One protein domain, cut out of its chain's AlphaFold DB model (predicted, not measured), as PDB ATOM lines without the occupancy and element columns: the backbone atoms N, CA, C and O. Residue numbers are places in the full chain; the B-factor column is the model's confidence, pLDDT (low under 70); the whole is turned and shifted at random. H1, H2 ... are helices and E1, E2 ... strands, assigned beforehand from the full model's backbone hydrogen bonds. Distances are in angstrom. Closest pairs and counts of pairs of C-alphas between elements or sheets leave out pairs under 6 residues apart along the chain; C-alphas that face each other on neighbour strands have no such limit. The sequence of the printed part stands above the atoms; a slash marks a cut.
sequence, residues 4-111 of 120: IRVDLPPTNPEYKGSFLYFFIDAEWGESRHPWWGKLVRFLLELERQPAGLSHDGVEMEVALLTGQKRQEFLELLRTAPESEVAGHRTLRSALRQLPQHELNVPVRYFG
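Overview. This is residues 4 to 111 of the 120 residues of an uncharacterized protein of Vitiosangium sp. GDMCC 1.1324 (UniProt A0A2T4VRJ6). One strongly twisted sheet of five strands forms a wall, with three helices, H2, H3 and H5, packed over one of its faces. The edge strand E3 and much of its partner E4 reach out beyond this helix layer, while H1 folds back alongside H2 and the short H4 makes a corner with H5, neither H1 nor H4 being on the sheet. The printed part has 108 residues, with five named helices and five named strands in the order E1, E2, H1, H2, E3, E4, H3, H4, H5, E5. The sheet runs E2, E1, E5, E4, E3, antiparallel throughout, and the class is mixed, helices and strands. The whole is compact and rounded, with a radius of gyration of the C-alphas of 13.6 A and spans of 38 by 36 by 26 A.

Arrangement. The inner strand E1, residues 4 to 8, has the edge strand E2, residues 20 to 25, as one neighbour; they form a hairpin, with N 8 and O 20 2.7 A apart, within hydrogen-bond range. Its other neighbour is E5, residues 105 to 110, antiparallel at 159 degrees, with N 5 and O 108 2.8 A apart. E5 is followed across the sheet by E4, residues 59 to 65, with N 63 and O 107 2.8 A apart. E4 forms a hairpin with the other edge strand, E3, residues 49 to 53, where N 51 and O 60 are 2.8 A apart. From edge to edge the strands' lines turn by 88 degrees. On this sheet is H2, residues 34 to 44, at a height over the sheet of 9.4 A; it lies over E1 and runs across the strands, at 88 degrees to E1 on the local plane. On the same face as H2 is H5, residues 89 to 96, at a height over the sheet of 6.7 A; it lies over E2 and runs slantwise to the strands, at 42 degrees to E2 on the local plane; the closest C-alphas of H5 and E2 are those of Thr 90 and Phe 22, 5.1 A apart. These two helices and H3, residues 67 to 78, on one face of the sheet make two layers, a layer of helices over a layer of strands. H3 and H2 are close but not clearly touching, with the closest C-alphas, those of Leu 76 and Leu 39, 7.2 A apart. H1, residues 26 to 32, is not on the sheet; it touches H2 in a helical hairpin, at a shallow tilt of 15 degrees, opposite ways, with the C-alphas of Glu 30 and Gly 37 closest at 3.9 A. H4, residues 82 to 87, is not on the sheet either and only just touches H5, only at the corner, with 3 pairs of C-alphas within 8 A, the closest being Val 85 and Arg 92 at 5.2 A. In H2, H3, H4 and H5 every O i to N i+4 pair is within hydrogen-bond range; in H1 it is 2 of 3.

Along the chain. E1 begins at C-alpha 4 (27.291, -14.677, -48.725), and E5 ends at C-alpha 110 (22.341, -11.815, -51.389). From first to last C-alpha, E4 measures 20.2 A, E2 17.2 A, E5 16.4 A, H3 17.1 A and H2 15.3 A. H3 begins at C-alpha 67 (23.417, -30.195, -35.802).

Size, cuts and confidence. The C-alphas farthest apart are those of Glu 14 and Ser 31, at 38.9 A. The printed part has no cut. The link from E1 to E2, 11 residues, is long. Mean pLDDT of the printed part is 84.7; residues 11 to 17 and 99 to 102 are under 70.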
ATOM      1  N   ILE A   4      27.703 -13.823 -49.840       91.19
ATOM      2  CA  ILE A   4      27.291 -14.677 -48.725       91.19
ATOM      3  C   ILE A   4      27.728 -14.012 -47.424       91.19
ATOM      4  O   ILE A   4      28.885 -13.630 -47.272       91.19
ATOM      5  N   ARG A   5      26.820 -13.896 -46.458       92.31
ATOM      6  CA  ARG A   5      27.119 -13.445 -45.097       92.31
ATOM      7  C   ARG A   5      26.860 -14.578 -44.125       92.31
ATOM      8  O   ARG A   5      25.763 -15.128 -44.100       92.31
ATOM      9  N   VAL A   6      27.839 -14.876 -43.285       91.31
ATOM     10  CA  VAL A   6      27.667 -15.827 -42.184       91.31
ATOM     11  C   VAL A   6      27.518 -15.048 -40.886       91.31
ATOM     12  O   VAL A   6      28.394 -14.248 -40.560       91.31
ATOM     13  N   ASP A   7      26.442 -15.304 -40.146       90.12
ATOM     14  CA  ASP A   7      26.161 -14.708 -38.842       90.12
ATOM     15  C   ASP A   7      26.544 -15.690 -37.722       90.12
ATOM     16  O   ASP A   7      25.811 -16.622 -37.400       90.12
ATOM     17  N   LEU A   8      27.705 -15.492 -37.103       86.50
ATOM     18  CA  LEU A   8      28.132 -16.252 -35.935       86.50
ATOM     19  C   LEU A   8      27.477 -15.697 -34.662       86.50
ATOM     20  O   LEU A   8      27.702 -14.530 -34.311       86.50
ATOM     21  N   PRO A   9      26.693 -16.513 -33.942       78.12
ATOM     22  CA  PRO A   9      26.118 -16.105 -32.675       78.12
ATOM     23  C   PRO A   9      27.219 -15.922 -31.613       78.12
ATOM     24  O   PRO A   9      28.232 -16.630 -31.638       78.12
ATOM     25  N   PRO A  10      27.039 -14.980 -30.675       71.88
ATOM     26  CA  PRO A  10      28.009 -14.669 -29.640       71.88
ATOM     27  C   PRO A  10      28.122 -15.826 -28.651       71.88
ATOM     28  O   PRO A  10      27.168 -16.562 -28.395       71.88
ATOM     29  N   THR A  11      29.300 -15.954 -28.050       68.44
ATOM     30  CA  THR A  11      29.561 -16.950 -27.005       68.44
ATOM     31  C   THR A  11      28.920 -16.568 -25.673       68.44
ATOM     32  O   THR A  11      28.547 -17.454 -24.909       68.44
ATOM     33  N   ASN A  12      28.767 -15.267 -25.394       67.75
ATOM     34  CA  ASN A  12      28.142 -14.786 -24.167       67.75
ATOM     35  C   ASN A  12      26.605 -14.688 -24.343       67.75
ATOM     36  O   ASN A  12      26.133 -13.892 -25.165       67.75
ATOM     37  N   PRO A  13      25.817 -15.456 -23.561       66.62
ATOM     38  CA  PRO A  13      24.356 -15.458 -23.624       66.62
ATOM     39  C   PRO A  13      23.696 -14.129 -23.219       66.62
ATOM     40  O   PRO A  13      22.522 -13.931 -23.531       66.62
ATOM     41  N   GLU A  14      24.412 -13.212 -22.565       68.12
ATOM     42  CA  GLU A  14      23.925 -11.862 -22.241       68.12
ATOM     43  C   GLU A  14      23.731 -10.994 -23.491       68.12
ATOM     44  O   GLU A  14      22.890 -10.100 -23.495       68.12
ATOM     45  N   TYR A  15      24.440 -11.291 -24.586       66.25
ATOM     46  CA  TYR A  15      24.320 -10.561 -25.851       66.25
ATOM     47  C   TYR A  15      23.398 -11.254 -26.865       66.25
ATOM     48  O   TYR A  15      23.603 -11.126 -28.080       66.25
ATOM     49  N   LYS A  16      22.385 -11.994 -26.390       60.53
ATOM     50  CA  LYS A  16      21.341 -12.595 -27.238       60.53
ATOM     51  C   LYS A  16      20.796 -11.555 -28.228       60.53
ATOM     52  O   LYS A  16      20.247 -10.538 -27.824       60.53
ATOM     53  N   GLY A  17      20.953 -11.825 -29.526       64.12
ATOM     54  CA  GLY A  17      20.518 -10.943 -30.618       64.12
ATOM     55  C   GLY A  17      21.632 -10.137 -31.295       64.12
ATOM     56  O   GLY A  17      21.387  -9.542 -32.343       64.12
ATOM     57  N   SER A  18      22.855 -10.140 -30.759       71.06
ATOM     58  CA  SER A  18      24.042  -9.668 -31.488       71.06
ATOM     59  C   SER A  18      24.649 -10.802 -32.323       71.06
ATOM     60  O   SER A  18      24.431 -11.967 -32.009       71.06
ATOM     61  N   PHE A  19      25.388 -10.476 -33.388       74.88
ATOM     62  CA  PHE A  19      26.108 -11.449 -34.218       74.88
ATOM     63  C   PHE A  19      27.460 -10.879 -34.634       74.88
ATOM     64  O   PHE A  19      27.560  -9.703 -34.998       74.88
ATOM     65  N   LEU A  20      28.487 -11.723 -34.641       84.06
ATOM     66  CA  LEU A  20      29.665 -11.468 -35.460       84.06
ATOM     67  C   LEU A  20      29.374 -11.953 -36.866       84.06
ATOM     68  O   LEU A  20      28.774 -13.003 -37.040       84.06
ATOM     69  N   TYR A  21      29.833 -11.230 -37.875       86.81
ATOM     70  CA  TYR A  21      29.636 -11.660 -39.247       86.81
ATOM     71  C   TYR A  21      30.888 -11.473 -40.078       86.81
ATOM     72  O   TYR A  21      31.739 -10.627 -39.792       86.81
ATOM     73  N   PHE A  22      30.975 -12.259 -41.139       88.56
ATOM     74  CA  PHE A  22      31.916 -12.045 -42.223       88.56
ATOM     75  C   PHE A  22      31.217 -12.303 -43.555       88.56
ATOM     76  O   PHE A  22      30.214 -13.017 -43.619       88.56
ATOM     77  N   PHE A  23      31.742 -11.668 -44.598       88.38
ATOM     78  CA  PHE A  23      31.228 -11.768 -45.954       88.38
ATOM     79  C   PHE A  23      32.174 -12.598 -46.806       88.38
ATOM     80  O   PHE A  23      33.387 -12.563 -46.600       88.38
ATOM     81  N   ILE A  24      31.604 -13.311 -47.765       87.06
ATOM     82  CA  ILE A  24      32.315 -14.017 -48.816       87.06
ATOM     83  C   ILE A  24      31.649 -13.630 -50.130       87.06
ATOM     84  O   ILE A  24      30.444 -13.807 -50.295       87.06
ATOM     85  N   ASP A  25      32.427 -13.115 -51.066       84.06
ATOM     86  CA  ASP A  25      32.021 -13.076 -52.464       84.06
ATOM     87  C   ASP A  25      32.178 -14.492 -53.031       84.06
ATOM     88  O   ASP A  25      33.263 -15.072 -52.949       84.06
ATOM     89  N   ALA A  26      31.092 -15.079 -53.540       74.31
ATOM     90  CA  ALA A  26      31.098 -16.462 -54.004       74.31
ATOM     91  C   ALA A  26      32.011 -16.679 -55.227       74.31
ATOM     92  O   ALA A  26      32.722 -17.680 -55.276       74.31
ATOM     93  N   GLU A  27      32.034 -15.741 -56.177       75.81
ATOM     94  CA  GLU A  27      32.824 -15.842 -57.418       75.81
ATOM     95  C   GLU A  27      34.316 -15.604 -57.126       75.81
ATOM     96  O   GLU A  27      35.209 -16.297 -57.629       75.81
ATOM     97  N   TRP A  28      34.603 -14.664 -56.229       74.06
ATOM     98  CA  TRP A  28      35.965 -14.366 -55.791       74.06
ATOM     99  C   TRP A  28      36.532 -15.408 -54.815       74.06
ATOM    100  O   TRP A  28      37.723 -15.729 -54.846       74.06
ATOM    101  N   GLY A  29      35.690 -15.979 -53.951       71.62
ATOM    102  CA  GLY A  29      36.091 -16.995 -52.981       71.62
ATOM    103  C   GLY A  29      36.602 -18.276 -53.646       71.62
ATOM    104  O   GLY A  29      37.593 -18.846 -53.191       71.62
ATOM    105  N   GLU A  30      35.992 -18.706 -54.753       71.44
ATOM    106  CA  GLU A  30      36.450 -19.896 -55.479       71.44
ATOM    107  C   GLU A  30      37.804 -19.707 -56.176       71.44
ATOM    108  O   GLU A  30      38.583 -20.658 -56.268       71.44
ATOM    109  N   SER A  31      38.109 -18.491 -56.634       74.25
ATOM    110  CA  SER A  31      39.297 -18.201 -57.448       74.25
ATOM    111  C   SER A  31      40.536 -17.800 -56.638       74.25
ATOM    112  O   SER A  31      41.655 -17.926 -57.134       74.25
ATOM    113  N   ARG A  32      40.372 -17.349 -55.385       73.00
ATOM    114  CA  ARG A  32      41.479 -16.806 -54.579       73.00
ATOM    115  C   ARG A  32      42.338 -17.860 -53.881       73.00
ATOM    116  O   ARG A  32      43.562 -17.762 -53.898       73.00
ATOM    117  N   HIS A  33      41.710 -18.816 -53.195       85.00
ATOM    118  CA  HIS A  33      42.419 -19.816 -52.394       85.00
ATOM    119  C   HIS A  33      41.586 -21.103 -52.260       85.00
ATOM    120  O   HIS A  33      40.380 -21.012 -52.015       85.00
ATOM    121  N   PRO A  34      42.191 -22.310 -52.302       90.12
ATOM    122  CA  PRO A  34      41.447 -23.572 -52.203       90.12
ATOM    123  C   PRO A  34      40.573 -23.698 -50.949       90.12
ATOM    124  O   PRO A  34      39.520 -24.330 -50.983       90.12
ATOM    125  N   TRP A  35      41.000 -23.101 -49.832       93.12
ATOM    126  CA  TRP A  35      40.211 -23.078 -48.596       93.12
ATOM    127  C   TRP A  35      38.918 -22.260 -48.740       93.12
ATOM    128  O   TRP A  35      37.857 -22.747 -48.355       93.12
ATOM    129  N   TRP A  36      38.983 -21.072 -49.353       90.44
ATOM    130  CA  TRP A  36      37.790 -20.267 -49.626       90.44
ATOM    131  C   TRP A  36      36.842 -20.994 -50.577       90.44
ATOM    132  O   TRP A  36      35.649 -21.048 -50.301       90.44
ATOM    133  N   GLY A  37      37.366 -21.652 -51.617       90.00
ATOM    134  CA  GLY A  37      36.554 -22.478 -52.514       90.00
ATOM    135  C   GLY A  37      35.832 -23.621 -51.792       90.00
ATOM    136  O   GLY A  37      34.640 -23.830 -52.008       90.00
ATOM    137  N   LYS A  38      36.507 -24.330 -50.874       92.88
ATOM    138  CA  LYS A  38      35.857 -25.353 -50.029       92.88
ATOM    139  C   LYS A  38      34.743 -24.759 -49.167       92.88
ATOM    140  O   LYS A  38      33.668 -25.344 -49.086       92.88
ATOM    141  N   LEU A  39      34.992 -23.604 -48.548       92.81
ATOM    142  CA  LEU A  39      34.011 -22.912 -47.715       92.81
ATOM    143  C   LEU A  39      32.793 -22.451 -48.519       92.81
ATOM    144  O   LEU A  39      31.667 -22.697 -48.103       92.81
ATOM    145  N   VAL A  40      33.006 -21.836 -49.684       91.38
ATOM    146  CA  VAL A  40      31.925 -21.398 -50.575       91.38
ATOM    147  C   VAL A  40      31.083 -22.589 -51.018       91.38
ATOM    148  O   VAL A  40      29.867 -22.546 -50.867       91.38
ATOM    149  N   ARG A  41      31.704 -23.680 -51.484       91.19
ATOM    150  CA  ARG A  41      30.975 -24.887 -51.908       91.19
ATOM    151  C   ARG A  41      30.142 -25.482 -50.783       91.19
ATOM    152  O   ARG A  41      28.951 -25.697 -50.974       91.19
ATOM    153  N   PHE A  42      30.733 -25.634 -49.597       93.81
ATOM    154  CA  PHE A  42      30.012 -26.091 -48.409       93.81
ATOM    155  C   PHE A  42      28.775 -25.224 -48.117       93.81
ATOM    156  O   PHE A  42      27.698 -25.744 -47.838       93.81
ATOM    157  N   LEU A  43      28.908 -23.895 -48.197       93.00
ATOM    158  CA  LEU A  43      27.796 -22.974 -47.953       93.00
ATOM    159  C   LEU A  43      26.752 -23.010 -49.076       93.00
ATOM    160  O   LEU A  43      25.569 -22.828 -48.806       93.00
ATOM    161  N   LEU A  44      27.148 -23.234 -50.328       90.19
ATOM    162  CA  LEU A  44      26.211 -23.304 -51.450       90.19
ATOM    163  C   LEU A  44      25.363 -24.586 -51.442       90.19
ATOM    164  O   LEU A  44      24.257 -24.548 -51.981       90.19
ATOM    165  N   GLU A  45      25.837 -25.662 -50.812       91.81
ATOM    166  CA  GLU A  45      25.107 -26.931 -50.637       91.81
ATOM    167  C   GLU A  45      23.975 -26.865 -49.602       91.81
ATOM    168  O   GLU A  45      23.165 -27.789 -49.517       91.81
ATOM    169  N   LEU A  46      23.914 -25.808 -48.787       91.94
ATOM    170  CA  LEU A  46      22.870 -25.679 -47.775       91.94
ATOM    171  C   LEU A  46      21.504 -25.459 -48.425       91.94
ATOM    172  O   LEU A  46      21.373 -24.679 -49.369       91.94
ATOM    173  N   GLU A  47      20.480 -26.104 -47.866       92.31
ATOM    174  CA  GLU A  47      19.088 -25.834 -48.215       92.31
ATOM    175  C   GLU A  47      18.722 -24.404 -47.802       92.31
ATOM    176  O   GLU A  47      18.969 -23.983 -46.667       92.31
ATOM    177  N   ARG A  48      18.152 -23.647 -48.745       92.75
ATOM    178  CA  ARG A  48      17.865 -22.218 -48.588       92.75
ATOM    179  C   ARG A  48      16.375 -21.973 -48.660       92.75
ATOM    180  O   ARG A  48      15.656 -22.633 -49.405       92.75
ATOM    181  N   GLN A  49      15.938 -20.974 -47.912       92.50
ATOM    182  CA  GLN A  49      14.569 -20.494 -47.928       92.50
ATOM    183  C   GLN A  49      14.551 -19.038 -48.400       92.50
ATOM    184  O   GLN A  49      15.405 -18.253 -47.967       92.50
ATOM    185  N   PRO A  50      13.594 -18.649 -49.260       90.12
ATOM    186  CA  PRO A  50      13.407 -17.252 -49.623       90.12
ATOM    187  C   PRO A  50      13.116 -16.412 -48.378       90.12
ATOM    188  O   PRO A  50      12.254 -16.764 -47.572       90.12
ATOM    189  N   ALA A  51      13.814 -15.289 -48.233       88.69
ATOM    190  CA  ALA A  51      13.626 -14.346 -47.130       88.69
ATOM    191  C   ALA A  51      13.136 -12.964 -47.600       88.69
ATOM    192  O   ALA A  51      13.027 -12.042 -46.793       88.69
ATOM    193  N   GLY A  52      12.813 -12.830 -48.890       89.81
ATOM    194  CA  GLY A  52      12.319 -11.596 -49.497       89.81
ATOM    195  C   GLY A  52      13.446 -10.689 -49.984       89.81
ATOM    196  O   GLY A  52      14.475 -11.171 -50.449       89.81
ATOM    197  N   LEU A  53      13.236  -9.375 -49.902       86.88
ATOM    198  CA  LEU A  53      14.229  -8.370 -50.286       86.88
ATOM    199  C   LEU A  53      15.009  -7.888 -49.056       86.88
ATOM    200  O   LEU A  53      14.450  -7.721 -47.970       86.88
ATOM    201  N   SER A  54      16.304  -7.642 -49.235       84.44
ATOM    202  CA  SER A  54      17.143  -6.922 -48.280       84.44
ATOM    203  C   SER A  54      16.710  -5.451 -48.180       84.44
ATOM    204  O   SER A  54      15.894  -4.969 -48.967       84.44
ATOM    205  N   HIS A  55      17.277  -4.709 -47.222       78.50
ATOM    206  CA  HIS A  55      17.020  -3.269 -47.090       78.50
ATOM    207  C   HIS A  55      17.379  -2.484 -48.362       78.50
ATOM    208  O   HIS A  55      16.731  -1.491 -48.677       78.50
ATOM    209  N   ASP A  56      18.359  -2.984 -49.112       80.31
ATOM    210  CA  ASP A  56      18.856  -2.383 -50.347       80.31
ATOM    211  C   ASP A  56      18.085  -2.876 -51.589       80.31
ATOM    212  O   ASP A  56      18.497  -2.638 -52.719       80.31
ATOM    213  N   GLY A  57      16.967  -3.590 -51.402       82.88
ATOM    214  CA  GLY A  57      16.127  -4.090 -52.495       82.88
ATOM    215  C   GLY A  57      16.679  -5.322 -53.218       82.88
ATOM    216  O   GLY A  57      16.147  -5.702 -54.256       82.88
ATOM    217  N   VAL A  58      17.722  -5.961 -52.680       85.56
ATOM    218  CA  VAL A  58      18.357  -7.152 -53.269       85.56
ATOM    219  C   VAL A  58      17.657  -8.417 -52.781       85.56
ATOM    220  O   VAL A  58      17.407  -8.551 -51.584       85.56
ATOM    221  N   GLU A  59      17.386  -9.375 -53.665       87.00
ATOM    222  CA  GLU A  59      16.841 -10.679 -53.262       87.00
ATOM    223  C   GLU A  59      17.726 -11.358 -52.208       87.00
ATOM    224  O   GLU A  59      18.952 -11.411 -52.332       87.00
ATOM    225  N   MET A  60      17.095 -11.881 -51.159       92.44
ATOM    226  CA  MET A  60      17.769 -12.523 -50.043       92.44
ATOM    227  C   MET A  60      17.204 -13.921 -49.804       92.44
ATOM    228  O   MET A  60      16.000 -14.113 -49.625       92.44
ATOM    229  N   GLU A  61      18.103 -14.893 -49.715       92.50
ATOM    230  CA  GLU A  61      17.815 -16.239 -49.227       92.50
ATOM    231  C   GLU A  61      18.520 -16.455 -47.886       92.50
ATOM    232  O   GLU A  61      19.561 -15.849 -47.606       92.50
ATOM    233  N   VAL A  62      17.978 -17.338 -47.050       93.06
ATOM    234  CA  VAL A  62      18.579 -17.703 -45.765       93.06
ATOM    235  C   VAL A  62      18.684 -19.217 -45.653       93.06
ATOM    236  O   VAL A  62      17.745 -19.942 -45.966       93.06
ATOM    237  N   ALA A  63      19.827 -19.686 -45.166       94.38
ATOM    238  CA  ALA A  63      20.023 -21.045 -44.688       94.38
ATOM    239  C   ALA A  63      20.397 -21.021 -43.204       94.38
ATOM    240  O   ALA A  63      20.866 -20.011 -42.669       94.38
ATOM    241  N   LEU A  64      20.203 -22.152 -42.531       93.06
ATOM    242  CA  LEU A  64      20.534 -22.298 -41.122       93.06
ATOM    243  C   LEU A  64      21.418 -23.524 -40.914       93.06
ATOM    244  O   LEU A  64      21.011 -24.654 -41.176       93.06
ATOM    245  N   LEU A  65      22.623 -23.304 -40.399       92.06
ATOM    246  CA  LEU A  65      23.519 -24.381 -40.002       92.06
ATOM    247  C   LEU A  65      23.142 -24.873 -38.606       92.06
ATOM    248  O   LEU A  65      23.249 -24.141 -37.616       92.06
ATOM    249  N   THR A  66      22.732 -26.136 -38.535       90.88
ATOM    250  CA  THR A  66      22.317 -26.824 -37.309       90.88
ATOM    251  C   THR A  66      22.996 -28.196 -37.211       90.88
ATOM    252  O   THR A  66      23.591 -28.675 -38.181       90.88
ATOM    253  N   GLY A  67      22.957 -28.816 -36.024       89.62
ATOM    254  CA  GLY A  67      23.417 -30.195 -35.802       89.62
ATOM    255  C   GLY A  67      24.801 -30.508 -36.388       89.62
ATOM    256  O   GLY A  67      25.764 -29.770 -36.161       89.62
ATOM    257  N   GLN A  68      24.883 -31.594 -37.163       91.00
ATOM    258  CA  GLN A  68      26.116 -32.067 -37.801       91.00
ATOM    259  C   GLN A  68      26.693 -31.055 -38.802       91.00
ATOM    260  O   GLN A  68      27.889 -30.784 -38.771       91.00
ATOM    261  N   LYS A  69      25.857 -30.417 -39.633       91.69
ATOM    262  CA  LYS A  69      26.322 -29.401 -40.595       91.69
ATOM    263  C   LYS A  69      26.985 -28.217 -39.895       91.69
ATOM    264  O   LYS A  69      27.987 -27.697 -40.376       91.69
ATOM    265  N   ARG A  70      26.487 -27.817 -38.723       90.75
ATOM    266  CA  ARG A  70      27.163 -26.800 -37.906       90.75
ATOM    267  C   ARG A  70      28.544 -27.272 -37.447       90.75
ATOM    268  O   ARG A  70      29.480 -26.481 -37.464       90.75
ATOM    269  N   GLN A  71      28.676 -28.522 -37.009       89.12
ATOM    270  CA  GLN A  71      29.965 -29.061 -36.566       89.12
ATOM    271  C   GLN A  71      30.976 -29.099 -37.719       89.12
ATOM    272  O   GLN A  71      32.053 -28.524 -37.576       89.12
ATOM    273  N   GLU A  72      30.582 -29.634 -38.880       92.06
ATOM    274  CA  GLU A  72      31.394 -29.647 -40.110       92.06
ATOM    275  C   GLU A  72      31.845 -28.231 -40.504       92.06
ATOM    276  O   GLU A  72      33.013 -27.996 -40.818       92.06
ATOM    277  N   PHE A  73      30.933 -27.258 -40.422       92.50
ATOM    278  CA  PHE A  73      31.235 -25.856 -40.693       92.50
ATOM    279  C   PHE A  73      32.283 -25.275 -39.732       92.50
ATOM    280  O   PHE A  73      33.241 -24.628 -40.161       92.50
ATOM    281  N   LEU A  74      32.118 -25.488 -38.423       89.00
ATOM    282  CA  LEU A  74      33.051 -24.980 -37.414       89.00
ATOM    283  C   LEU A  74      34.429 -25.643 -37.535       89.00
ATOM    284  O   LEU A  74      35.447 -24.978 -37.335       89.00
ATOM    285  N   GLU A  75      34.477 -26.929 -37.877       90.44
ATOM    286  CA  GLU A  75      35.721 -27.639 -38.181       90.44
ATOM    287  C   GLU A  75      36.405 -27.053 -39.416       90.44
ATOM    288  O   GLU A  75      37.589 -26.717 -39.350       90.44
ATOM    289  N   LEU A  76      35.661 -26.813 -40.499       92.25
ATOM    290  CA  LEU A  76      36.191 -26.163 -41.695       92.25
ATOM    291  C   LEU A  76      36.759 -24.769 -41.383       92.25
ATOM    292  O   LEU A  76      37.863 -24.445 -41.830       92.25
ATOM    293  N   LEU A  77      36.067 -23.971 -40.563       90.44
ATOM    294  CA  LEU A  77      36.561 -22.664 -40.122       90.44
ATOM    295  C   LEU A  77      37.868 -22.754 -39.325       90.44
ATOM    296  O   LEU A  77      38.754 -21.922 -39.516       90.44
ATOM    297  N   ARG A  78      38.035 -23.767 -38.468       89.50
ATOM    298  CA  ARG A  78      39.279 -23.976 -37.702       89.50
ATOM    299  C   ARG A  78      40.477 -24.333 -38.581       89.50
ATOM    300  O   ARG A  78      41.607 -24.128 -38.156       89.50
ATOM    301  N   THR A  79      40.243 -24.827 -39.798       92.75
ATOM    302  CA  THR A  79      41.305 -25.118 -40.779       92.75
ATOM    303  C   THR A  79      41.709 -23.911 -41.633       92.75
ATOM    304  O   THR A  79      42.483 -24.068 -42.578       92.75
ATOM    305  N   ALA A  80      41.187 -22.712 -41.335       91.62
ATOM    306  CA  ALA A  80      41.516 -21.496 -42.071       91.62
ATOM    307  C   ALA A  80      43.035 -21.222 -42.067       91.62
ATOM    308  O   ALA A  80      43.626 -21.117 -40.989       91.62
ATOM    309  N   PRO A  81      43.676 -21.062 -43.242       92.31
ATOM    310  CA  PRO A  81      45.095 -20.728 -43.325       92.31
ATOM    311  C   PRO A  81      45.392 -19.376 -42.674       92.31
ATOM    312  O   PRO A  81      44.675 -18.399 -42.905       92.31
ATOM    313  N   GLU A  82      46.490 -19.285 -41.922       91.06
ATOM    314  CA  GLU A  82      46.863 -18.059 -41.202       91.06
ATOM    315  C   GLU A  82      46.991 -16.834 -42.123       91.06
ATOM    316  O   GLU A  82      46.590 -15.736 -41.736       91.06
ATOM    317  N   SER A  83      47.477 -17.019 -43.356       90.06
ATOM    318  CA  SER A  83      47.589 -15.959 -44.368       90.06
ATOM    319  C   SER A  83      46.232 -15.352 -44.741       90.06
ATOM    320  O   SER A  83      46.098 -14.129 -44.825       90.06
ATOM    321  N   GLU A  84      45.206 -16.190 -44.895       88.81
ATOM    322  CA  GLU A  84      43.844 -15.756 -45.222       88.81
ATOM    323  C   GLU A  84      43.184 -15.066 -44.022       88.81
ATOM    324  O   GLU A  84      42.536 -14.026 -44.165       88.81
ATOM    325  N   VAL A  85      43.418 -15.585 -42.813       87.94
ATOM    326  CA  VAL A  85      42.925 -14.983 -41.566       87.94
ATOM    327  C   VAL A  85      43.576 -13.620 -41.307       87.94
ATOM    328  O   VAL A  85      42.904 -12.663 -40.904       87.94
ATOM    329  N   ALA A  86      44.880 -13.482 -41.555       86.38
ATOM    330  CA  ALA A  86      45.589 -12.212 -41.431       86.38
ATOM    331  C   ALA A  86      45.033 -11.161 -42.408       86.38
ATOM    332  O   ALA A  86      44.823 -10.007 -42.013       86.38
ATOM    333  N   GLY A  87      44.712 -11.581 -43.636       85.06
ATOM    334  CA  GLY A  87      44.138 -10.738 -44.683       85.06
ATOM    335  C   GLY A  87      42.657 -10.379 -44.505       85.06
ATOM    336  O   GLY A  87      42.168  -9.513 -45.227       85.06
ATOM    337  N   HIS A  88      41.936 -10.993 -43.558       84.56
ATOM    338  CA  HIS A  88      40.480 -10.851 -43.451       84.56
ATOM    339  C   HIS A  88      40.019 -10.506 -42.023       84.56
ATOM    340  O   HIS A  88      39.768 -11.372 -41.184       84.56
ATOM    341  N   ARG A  89      39.846  -9.204 -41.734       83.25
ATOM    342  CA  ARG A  89      39.545  -8.679 -40.380       83.25
ATOM    343  C   ARG A  89      38.335  -9.341 -39.709       83.25
ATOM    344  O   ARG A  89      38.415  -9.690 -38.533       83.25
ATOM    345  N   THR A  90      37.221  -9.472 -40.424       83.56
ATOM    346  CA  THR A  90      35.970 -10.023 -39.877       83.56
ATOM    347  C   THR A  90      36.061 -11.527 -39.630       83.56
ATOM    348  O   THR A  90      35.710 -11.956 -38.538       83.56
ATOM    349  N   LEU A  91      36.650 -12.304 -40.551       85.06
ATOM    350  CA  LEU A  91      36.998 -13.714 -40.332       85.06
ATOM    351  C   LEU A  91      37.902 -13.885 -39.104       85.06
ATOM    352  O   LEU A  91      37.626 -14.711 -38.241       85.06
ATOM    353  N   ARG A  92      38.950 -13.067 -38.964       87.25
ATOM    354  CA  ARG A  92      39.826 -13.111 -37.784       87.25
ATOM    355  C   ARG A  92      39.066 -12.870 -36.480       87.25
ATOM    356  O   ARG A  92      39.337 -13.539 -35.488       87.25
ATOM    357  N   SER A  93      38.131 -11.919 -36.466       83.00
ATOM    358  CA  SER A  93      37.284 -11.667 -35.293       83.00
ATOM    359  C   SER A  93      36.338 -12.836 -35.013       83.00
ATOM    360  O   SER A  93      36.205 -13.248 -33.865       83.00
ATOM    361  N   ALA A  94      35.727 -13.380 -36.066       80.56
ATOM    362  CA  ALA A  94      34.856 -14.546 -36.031       80.56
ATOM    363  C   ALA A  94      35.562 -15.779 -35.444       80.56
ATOM    364  O   ALA A  94      35.042 -16.400 -34.522       80.56
ATOM    365  N   LEU A  95      36.781 -16.084 -35.901       84.31
ATOM    366  CA  LEU A  95      37.560 -17.235 -35.434       84.31
ATOM    367  C   LEU A  95      37.944 -17.145 -33.950       84.31
ATOM    368  O   LEU A  95      37.947 -18.155 -33.251       84.31
ATOM    369  N   ARG A  96      38.222 -15.936 -33.440       82.75
ATOM    370  CA  ARG A  96      38.538 -15.712 -32.013       82.75
ATOM    371  C   ARG A  96      37.356 -15.952 -31.079       82.75
ATOM    372  O   ARG A  96      37.566 -16.164 -29.890       82.75
ATOM    373  N   GLN A  97      36.139 -15.866 -31.599       75.50
ATOM    374  CA  GLN A  97      34.905 -15.936 -30.820       75.50
ATOM    375  C   GLN A  97      33.990 -17.047 -31.335       75.50
ATOM    376  O   GLN A  97      32.771 -16.939 -31.214       75.50
ATOM    377  N   LEU A  98      34.562 -18.105 -31.929       72.06
ATOM    378  CA  LEU A  98      33.763 -19.214 -32.436       72.06
ATOM    379  C   LEU A  98      32.884 -19.766 -31.309       72.06
ATOM    380  O   LEU A  98      33.416 -20.153 -30.261       72.06
ATOM    381  N   PRO A  99      31.558 -19.817 -31.507       66.75
ATOM    382  CA  PRO A  99      30.655 -20.325 -30.494       66.75
ATOM    383  C   PRO A  99      30.997 -21.786 -30.194       66.75
ATOM    384  O   PRO A  99      30.998 -22.639 -31.079       66.75
ATOM    385  N   GLN A 100      31.311 -22.068 -28.928       63.56
ATOM    386  CA  GLN A 100      31.481 -23.436 -28.424       63.56
ATOM    387  C   GLN A 100      30.140 -24.067 -28.018       63.56
ATOM    388  O   GLN A 100      30.057 -25.274 -27.817       63.56
ATOM    389  N   HIS A 101      29.090 -23.251 -27.913       66.19
ATOM    390  CA  HIS A 101      27.743 -23.676 -27.549       66.19
ATOM    391  C   HIS A 101      26.895 -24.000 -28.775       66.19
ATOM    392  O   HIS A 101      27.191 -23.579 -29.895       66.19
ATOM    393  N   GLU A 102      25.806 -24.733 -28.553       67.12
ATOM    394  CA  GLU A 102      24.974 -25.277 -29.619       67.12
ATOM    395  C   GLU A 102      24.014 -24.266 -30.272       67.12
ATOM    396  O   GLU A 102      22.835 -24.547 -30.462       67.12
ATOM    397  N   LEU A 103      24.497 -23.078 -30.630       76.19
ATOM    398  CA  LEU A 103      23.675 -22.078 -31.304       76.19
ATOM    399  C   LEU A 103      23.689 -22.295 -32.819       76.19
ATOM    400  O   LEU A 103      24.721 -22.604 -33.414       76.19
ATOM    401  N   ASN A 104      22.521 -22.143 -33.440       86.12
ATOM    402  CA  ASN A 104      22.381 -22.205 -34.890       86.12
ATOM    403  C   ASN A 104      23.117 -21.024 -35.539       86.12
ATOM    404  O   ASN A 104      23.121 -19.923 -34.985       86.12
ATOM    405  N   VAL A 105      23.713 -21.246 -36.711       88.69
ATOM    406  CA  VAL A 105      24.463 -20.218 -37.453       88.69
ATOM    407  C   VAL A 105      23.672 -19.845 -38.712       88.69
ATOM    408  O   VAL A 105      23.599 -20.660 -39.637       88.69
ATOM    409  N   PRO A 106      23.034 -18.660 -38.765       91.44
ATOM    410  CA  PRO A 106      22.370 -18.188 -39.971       91.44
ATOM    411  C   PRO A 106      23.379 -17.860 -41.073       91.44
ATOM    412  O   PRO A 106      24.432 -17.266 -40.831       91.44
ATOM    413  N   VAL A 107      23.022 -18.208 -42.302       93.06
ATOM    414  CA  VAL A 107      23.763 -17.861 -43.513       93.06
ATOM    415  C   VAL A 107      22.809 -17.131 -44.441       93.06
ATOM    416  O   VAL A 107      21.724 -17.628 -44.729       93.06
ATOM    417  N   ARG A 108      23.193 -15.940 -44.891       93.31
ATOM    418  CA  ARG A 108      22.400 -15.107 -45.798       93.31
ATOM    419  C   ARG A 108      23.069 -15.056 -47.158       93.31
ATOM    420  O   ARG A 108      24.277 -14.832 -47.236       93.31
ATOM    421  N   TYR A 109      22.279 -15.213 -48.206       91.69
ATOM    422  CA  TYR A 109      22.720 -15.141 -49.593       91.69
ATOM    423  C   TYR A 109      22.035 -13.941 -50.217       91.69
ATOM    424  O   TYR A 109      20.809 -13.878 -50.245       91.69
ATOM    425  N   PHE A 110      22.827 -12.993 -50.691       89.94
ATOM    426  CA  PHE A 110      22.341 -11.815 -51.389       89.94
ATOM    427  C   PHE A 110      22.504 -12.046 -52.886       89.94
ATOM    428  O   PHE A 110      23.600 -12.394 -53.344       89.94
ATOM    429  N   GLY A 111      21.411 -11.885 -53.627       80.56
ATOM    430  CA  GLY A 111      21.410 -11.864 -55.083       80.56
ATOM    431  C   GLY A 111      22.338 -10.781 -55.653       80.56
ATOM    432  O   GLY A 111      22.901  -9.979 -54.903       80.56
TER     433      GLY A 111